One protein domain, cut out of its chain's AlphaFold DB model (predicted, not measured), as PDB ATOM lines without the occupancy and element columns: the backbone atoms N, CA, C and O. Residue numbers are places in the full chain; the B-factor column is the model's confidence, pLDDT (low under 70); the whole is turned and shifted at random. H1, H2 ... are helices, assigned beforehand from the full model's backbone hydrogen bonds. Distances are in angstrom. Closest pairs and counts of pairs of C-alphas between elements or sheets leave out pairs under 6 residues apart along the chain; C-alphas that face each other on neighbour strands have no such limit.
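AT A GLANCE: This is residues 2 to 57 of the 303 residues of the protein "BamA/TamA family outer membrane protein" of Winogradskyella sp (UniProt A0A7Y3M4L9). The longest helix, H3, packs across H2 at a steep angle with residues 43 to 50, while its residues 51 to 57 stick out. The short helix H1 sits near both, and a long loop, residues 7 to 19, leads from it to H2. The printed part has 56 residues with three named helices, in the order H1, H2, H3, and no named strand; the class is all helix. It is compact, with a radius of gyration of the C-alphas of 10.9 A, and spans 30 by 26 by 16 A.

HOW THE PARTS SIT: H3, residues 41 to 57, touches H2, residues 20 to 30, with residues 43 to 50 alone; the closest C-alphas, those of Ile 26 and Val 46, are 6.4 A apart. Their lines stand at a steep tilt of 54 degrees, opposite ways. H1, residues 2 to 6, is close to H2 but not clearly touching, the closest C-alphas being Ala 4 and Phe 25 at 7.4 A. It is likewise close to H3 but not clearly touching, with the closest C-alphas, Ile 3 and Asp 42, 6.6 A apart. In H1, H2 and H3 every O i to N i+4 pair is within hydrogen-bond range.

IN THESE COORDINATES: H3 runs 24.2 A from C-alpha 41 at (15.222, 12.352, 3.208) to C-alpha 57 at (30.498, 27.474, 14.400). H2 measures 15.5 A and H1 6.1 A, the latter beginning at C-alpha 2 (27.249, 10.890, -1.511).

THE WHOLE: The C-alphas farthest apart, Asp 13 and Arg 55, are 30.5 A apart. The link from H1 to H2 is long, that from H2 to H3 short. The printed part has no cut, and no printed residue is under 70 in pLDDT.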
ATOM      1  N   THR A   2      28.212  11.923  -1.070       94.31
ATOM      2  CA  THR A   2      27.249  10.890  -1.511       94.31
ATOM      3  C   THR A   2      25.953  11.463  -2.095       94.31
ATOM      4  O   THR A   2      25.607  11.134  -3.219       94.31
ATOM      5  N   ILE A   3      25.292  12.393  -1.395       95.75
ATOM      6  CA  ILE A   3      24.053  13.028  -1.892       95.75
ATOM      7  C   ILE A   3      24.306  13.782  -3.206       95.75
ATOM      8  O   ILE A   3      23.584  13.605  -4.179       95.75
ATOM      9  N   ALA A   4      25.378  14.578  -3.260       95.56
ATOM     10  CA  ALA A   4      25.751  15.347  -4.447       95.56
ATOM     11  C   ALA A   4      26.046  14.452  -5.668       95.56
ATOM     12  O   ALA A   4      25.684  14.808  -6.783       95.56
ATOM     13  N   GLN A   5      26.664  13.286  -5.463       95.62
ATOM     14  CA  GLN A   5      26.897  12.291  -6.515       95.62
ATOM     15  C   GLN A   5      25.581  11.631  -6.953       95.62
ATOM     16  O   GLN A   5      25.298  11.557  -8.144       95.62
ATOM     17  N   ASN A   6      24.732  11.226  -6.001       94.69
ATOM     18  CA  ASN A   6      23.456  10.558  -6.282       94.69
ATOM     19  C   ASN A   6      22.509  11.406  -7.140       94.69
ATOM     20  O   ASN A   6      21.820  10.872  -8.007       94.69
ATOM     21  N   ILE A   7      22.486  12.724  -6.922       95.44
ATOM     22  CA  ILE A   7      21.658  13.649  -7.710       95.44
ATOM     23  C   ILE A   7      22.371  14.178  -8.966       95.44
ATOM     24  O   ILE A   7      21.849  15.062  -9.640       95.44
ATOM     25  N   ASN A   8      23.553  13.642  -9.294       94.88
ATOM     26  CA  ASN A   8      24.407  14.069 -10.407       94.88
ATOM     27  C   ASN A   8      24.804  15.559 -10.358       94.88
ATOM     28  O   ASN A   8      25.000  16.185 -11.398       94.88
ATOM     29  N   TYR A   9      24.924  16.138  -9.159       95.12
ATOM     30  CA  TYR A   9      25.440  17.500  -8.967       95.12
ATOM     31  C   TYR A   9      26.961  17.568  -9.202       95.12
ATOM     32  O   TYR A   9      27.478  18.585  -9.657       95.12
ATOM     33  N   ILE A  10      27.672  16.471  -8.924       95.88
ATOM     34  CA  ILE A  10      29.081  16.235  -9.283       95.88
ATOM     35  C   ILE A  10      29.246  14.829  -9.869       95.88
ATOM     36  O   ILE A  10      28.360  13.987  -9.714       95.88
ATOM     37  N   GLY A  11      30.385  14.553 -10.509       93.75
ATOM     38  CA  GLY A  11      30.713  13.215 -11.004       93.75
ATOM     39  C   GLY A  11      30.878  12.176  -9.881       93.75
ATOM     40  O   GLY A  11      31.254  12.507  -8.758       93.75
ATOM     41  N   ASN A  12      30.646  10.896 -10.192       91.38
ATOM     42  CA  ASN A  12      30.682   9.792  -9.214       91.38
ATOM     43  C   ASN A  12      32.036   9.619  -8.497       91.38
ATOM     44  O   ASN A  12      32.063   9.177  -7.351       91.38
ATOM     45  N   ASP A  13      33.139   9.995  -9.148       92.31
ATOM     46  CA  ASP A  13      34.497   9.936  -8.585       92.31
ATOM     47  C   ASP A  13      34.979  11.298  -8.049       92.31
ATOM     48  O   ASP A  13      36.095  11.427  -7.543       92.31
ATOM     49  N   GLU A  14      34.148  12.337  -8.160       94.38
ATOM     50  CA  GLU A  14      34.466  13.682  -7.696       94.38
ATOM     51  C   GLU A  14      34.037  13.877  -6.240       94.38
ATOM     52  O   GLU A  14      33.137  13.215  -5.720       94.38
ATOM     53  N   THR A  15      34.673  14.830  -5.562       94.88
ATOM     54  CA  THR A  15      34.302  15.227  -4.201       94.88
ATOM     55  C   THR A  15      34.206  16.740  -4.116       94.88
ATOM     56  O   THR A  15      34.990  17.459  -4.731       94.88
ATOM     57  N   LEU A  16      33.240  17.229  -3.338       94.56
ATOM     58  CA  LEU A  16      33.127  18.648  -3.035       94.56
ATOM     59  C   LEU A  16      34.312  19.059  -2.159       94.56
ATOM     60  O   LEU A  16      34.536  18.488  -1.089       94.56
ATOM     61  N   THR A  17      35.043  20.079  -2.588       93.06
ATOM     62  CA  THR A  17      36.077  20.706  -1.764       93.06
ATOM     63  C   THR A  17      35.463  21.445  -0.573       93.06
ATOM     64  O   THR A  17      34.436  22.126  -0.675       93.06
ATOM     65  N   PHE A  18      36.116  21.323   0.583       86.81
ATOM     66  CA  PHE A  18      35.740  22.027   1.805       86.81
ATOM     67  C   PHE A  18      36.562  23.322   1.959       86.81
ATOM     68  O   PHE A  18      37.775  23.281   1.755       86.81
ATOM     69  N   PRO A  19      35.956  24.459   2.360       87.06
ATOM     70  CA  PRO A  19      34.532  24.643   2.661       87.06
ATOM     71  C   PRO A  19      33.685  25.093   1.456       87.06
ATOM     72  O   PRO A  19      32.466  24.964   1.500       87.06
ATOM     73  N   ALA A  20      34.299  25.620   0.392       91.94
ATOM     74  CA  ALA A  20      33.594  26.417  -0.616       91.94
ATOM     75  C   ALA A  20      32.534  25.640  -1.421       91.94
ATOM     76  O   ALA A  20      31.367  26.027  -1.416       91.94
ATOM     77  N   GLN A  21      32.908  24.538  -2.081       95.00
ATOM     78  CA  GLN A  21      31.965  23.756  -2.896       95.00
ATOM     79  C   GLN A  21      30.941  23.017  -2.033       95.00
ATOM     80  O   GLN A  21      29.783  22.888  -2.423       95.00
ATOM     81  N   ALA A  22      31.348  22.559  -0.846       94.62
ATOM     82  CA  ALA A  22      30.429  21.961   0.116       94.62
ATOM     83  C   ALA A  22      29.336  22.954   0.547       94.62
ATOM     84  O   ALA A  22      28.162  22.596   0.550       94.62
ATOM     85  N   GLN A  23      29.706  24.204   0.849       95.44
ATOM     86  CA  GLN A  23      28.734  25.233   1.213       95.44
ATOM     87  C   GLN A  23      27.827  25.607   0.044       95.44
ATOM     88  O   GLN A  23      26.629  25.782   0.236       95.44
ATOM     89  N   GLN A  24      28.387  25.727  -1.161       96.50
ATOM     90  CA  GLN A  24      27.598  26.024  -2.352       96.50
ATOM     91  C   GLN A  24      26.543  24.942  -2.598       96.50
ATOM     92  O   GLN A  24      25.378  25.271  -2.773       96.50
ATOM     93  N   PHE A  25      26.925  23.666  -2.509       97.31
ATOM     94  CA  PHE A  25      25.987  22.555  -2.631       97.31
ATOM     95  C   PHE A  25      24.857  22.632  -1.597       97.31
ATOM     96  O   PHE A  25      23.691  22.487  -1.951       97.31
ATOM     97  N   ILE A  26      25.188  22.895  -0.328       96.56
ATOM     98  CA  ILE A  26      24.182  23.059   0.729       96.56
ATOM     99  C   ILE A  26      23.216  24.200   0.382       96.56
ATOM    100  O   ILE A  26      22.004  24.011   0.432       96.56
ATOM    101  N   ASN A  27      23.743  25.362  -0.009       96.81
ATOM    102  CA  ASN A  27      22.929  26.518  -0.377       96.81
ATOM    103  C   ASN A  27      22.033  26.225  -1.591       96.81
ATOM    104  O   ASN A  27      20.893  26.676  -1.621       96.81
ATOM    105  N   ASP A  28      22.525  25.465  -2.570       97.06
ATOM    106  CA  ASP A  28      21.754  25.086  -3.754       97.06
ATOM    107  C   ASP A  28      20.620  24.117  -3.407       97.06
ATOM    108  O   ASP A  28      19.506  24.278  -3.906       97.06
ATOM    109  N   VAL A  29      20.863  23.142  -2.525       97.00
ATOM    110  CA  VAL A  29      19.812  22.239  -2.034       97.00
ATOM    111  C   VAL A  29      18.748  23.032  -1.275       97.00
ATOM    112  O   VAL A  29      17.581  22.985  -1.654       97.00
ATOM    113  N   LEU A  30      19.141  23.818  -0.267       95.31
ATOM    114  CA  LEU A  30      18.205  24.576   0.574       95.31
ATOM    115  C   LEU A  30      17.513  25.726  -0.176       95.31
ATOM    116  O   LEU A  30      16.420  26.146   0.194       95.31
ATOM    117  N   GLY A  31      18.127  26.213  -1.256       95.50
ATOM    118  CA  GLY A  31      17.562  27.202  -2.169       95.50
ATOM    119  C   GLY A  31      16.617  26.628  -3.228       95.50
ATOM    120  O   GLY A  31      16.150  27.390  -4.070       95.50
ATOM    121  N   ASN A  32      16.330  25.319  -3.207       93.75
ATOM    122  CA  ASN A  32      15.542  24.606  -4.226       93.75
ATOM    123  C   ASN A  32      16.126  24.713  -5.652       93.75
ATOM    124  O   ASN A  32      15.393  24.683  -6.639       93.75
ATOM    125  N   ASN A  33      17.451  24.816  -5.774       95.81
ATOM    126  CA  ASN A  33      18.171  24.847  -7.053       95.81
ATOM    127  C   ASN A  33      18.646  23.451  -7.500       95.81
ATOM    128  O   ASN A  33      19.441  23.326  -8.431       95.81
ATOM    129  N   THR A  34      18.182  22.393  -6.833       95.38
ATOM    130  CA  THR A  34      18.498  20.995  -7.157       95.38
ATOM    131  C   THR A  34      17.218  20.197  -7.393       95.38
ATOM    132  O   THR A  34      16.115  20.723  -7.279       95.38
ATOM    133  N   SER A  35      17.351  18.913  -7.729       94.50
ATOM    134  CA  SER A  35      16.208  18.009  -7.890       94.50
ATOM    135  C   SER A  35      15.554  17.580  -6.569       94.50
ATOM    136  O   SER A  35      14.548  16.879  -6.622       94.50
ATOM    137  N   LEU A  36      16.140  17.924  -5.417       95.25
ATOM    138  CA  LEU A  36      15.633  17.533  -4.101       95.25
ATOM    139  C   LEU A  36      14.491  18.456  -3.654       95.25
ATOM    140  O   LEU A  36      14.581  19.676  -3.777       95.25
ATOM    141  N   SER A  37      13.443  17.860  -3.095       93.62
ATOM    142  CA  SER A  37      12.298  18.526  -2.472       93.62
ATOM    143  C   SER A  37      12.462  18.585  -0.946       93.62
ATOM    144  O   SER A  37      13.038  17.658  -0.377       93.62
ATOM    145  N   PRO A  38      11.878  19.575  -0.240       91.38
ATOM    146  CA  PRO A  38      11.881  19.641   1.229       91.38
ATOM    147  C   PRO A  38      11.353  18.397   1.964       91.38
ATOM    148  O   PRO A  38      11.591  18.227   3.157       91.38
ATOM    149  N   THR A  39      10.612  17.542   1.264       90.94
ATOM    150  CA  THR A  39      10.072  16.278   1.778       90.94
ATOM    151  C   THR A  39      11.029  15.095   1.643       90.94
ATOM    152  O   THR A  39      10.735  14.033   2.186       90.94
ATOM    153  N   ASP A  40      12.117  15.243   0.887       94.75
ATOM    154  CA  ASP A  40      13.048  14.156   0.598       94.75
ATOM    155  C   ASP A  40      14.020  13.955   1.765       94.75
ATOM    156  O   ASP A  40      14.566  14.919   2.307       94.75
ATOM    157  N   ASP A  41      14.302  12.697   2.112       94.56
ATOM    158  CA  ASP A  41      15.222  12.352   3.208       94.56
ATOM    159  C   ASP A  41      16.613  12.982   3.013       94.56
ATOM    160  O   ASP A  41      17.230  13.462   3.967       94.56
ATOM    161  N   ASP A  42      17.090  13.041   1.766       96.38
ATOM    162  CA  ASP A  42      18.366  13.666   1.409       96.38
ATOM    163  C   ASP A  42      18.344  15.193   1.604       96.38
ATOM    164  O   ASP A  42      19.343  15.762   2.050       96.38
ATOM    165  N   PHE A  43      17.216  15.866   1.335       95.94
ATOM    166  CA  PHE A  43      17.067  17.296   1.626       95.94
ATOM    167  C   PHE A  43      17.116  17.538   3.133       95.94
ATOM    168  O   PHE A  43      17.867  18.396   3.600       95.94
ATOM    169  N   ILE A  44      16.345  16.760   3.900       94.69
ATOM    170  CA  ILE A  44      16.287  16.861   5.363       94.69
ATOM    171  C   ILE A  44      17.681  16.631   5.958       94.69
ATOM    172  O   ILE A  44      18.122  17.380   6.828       94.69
ATOM    173  N   LEU A  45      18.423  15.648   5.448       95.31
ATOM    174  CA  LEU A  45      19.792  15.390   5.881       95.31
ATOM    175  C   LEU A  45      20.730  16.572   5.584       95.31
ATOM    176  O   LEU A  45      21.545  16.921   6.438       95.31
ATOM    177  N   VAL A  46      20.620  17.207   4.412       95.44
ATOM    178  CA  VAL A  46      21.403  18.411   4.079       95.44
ATOM    179  C   VAL A  46      21.038  19.587   4.990       95.44
ATOM    180  O   VAL A  46      21.945  20.245   5.503       95.44
ATOM    181  N   ASN A  47      19.747  19.808   5.253       95.06
ATOM    182  CA  ASN A  47      19.275  20.817   6.205       95.06
ATOM    183  C   ASN A  47      19.878  20.596   7.599       95.06
ATOM    184  O   ASN A  47      20.477  21.507   8.163       95.06
ATOM    185  N   ASN A  48      19.832  19.364   8.104       94.75
ATOM    186  CA  ASN A  48      20.360  19.031   9.428       94.75
ATOM    187  C   ASN A  48      21.892  19.171   9.498       94.75
ATOM    188  O   ASN A  48      22.444  19.517  10.543       94.75
ATOM    189  N   ILE A  49      22.609  18.942   8.390       94.06
ATOM    190  CA  ILE A  49      24.053  19.215   8.303       94.06
ATOM    191  C   ILE A  49      24.333  20.720   8.407       94.06
ATOM    192  O   ILE A  49      25.242  21.110   9.144       94.06
ATOM    193  N   GLU A  50      23.578  21.556   7.691       94.00
ATOM    194  CA  GLU A  50      23.716  23.015   7.765       94.00
ATOM    195  C   GLU A  50      23.400  23.530   9.170       94.00
ATOM    196  O   GLU A  50      24.195  24.275   9.740       94.00
ATOM    197  N   GLU A  51      22.295  23.066   9.753       92.94
ATOM    198  CA  GLU A  51      21.862  23.401  11.107       92.94
ATOM    199  C   GLU A  51      22.961  23.076  12.135       92.94
ATOM    200  O   GLU A  51      23.402  23.944  12.893       92.94
ATOM    201  N   ARG A  52      23.502  21.849  12.103       92.75
ATOM    202  CA  ARG A  52      24.631  21.444  12.957       92.75
ATOM    203  C   ARG A  52      25.846  22.338  12.764       92.75
ATOM    204  O   ARG A  52      26.477  22.733  13.743       92.75
ATOM    205  N   LYS A  53      26.205  22.644  11.516       92.38
ATOM    206  CA  LYS A  53      27.361  23.490  11.207       92.38
ATOM    207  C   LYS A  53      27.172  24.892  11.782       92.38
ATOM    208  O   LYS A  53      28.102  25.398  12.406       92.38
ATOM    209  N   GLN A  54      26.000  25.503  11.614       90.44
ATOM    210  CA  GLN A  54      25.699  26.819  12.186       90.44
ATOM    211  C   GLN A  54      25.855  26.799  13.708       90.44
ATOM    212  O   GLN A  54      26.620  27.596  14.242       90.44
ATOM    213  N   ARG A  55      25.263  25.813  14.393       88.31
ATOM    214  CA  ARG A  55      25.372  25.672  15.855       88.31
ATOM    215  C   ARG A  55      26.809  25.449  16.342       88.31
ATOM    216  O   ARG A  55      27.215  26.022  17.345       88.31
ATOM    217  N   LEU A  56      27.596  24.629  15.642       89.75
ATOM    218  CA  LEU A  56      28.982  24.315  16.024       89.75
ATOM    219  C   LEU A  56      29.972  25.452  15.739       89.75
ATOM    220  O   LEU A  56      31.048  25.482  16.333       89.75
ATOM    221  N   THR A  57      29.641  26.347  14.806       90.38
ATOM    222  CA  THR A  57      30.498  27.474  14.400       90.38
ATOM    223  C   THR A  57      30.035  28.814  14.966       90.38
ATOM    224  O   THR A  57      30.698  29.830  14.751       90.38
TER     225      THR A  57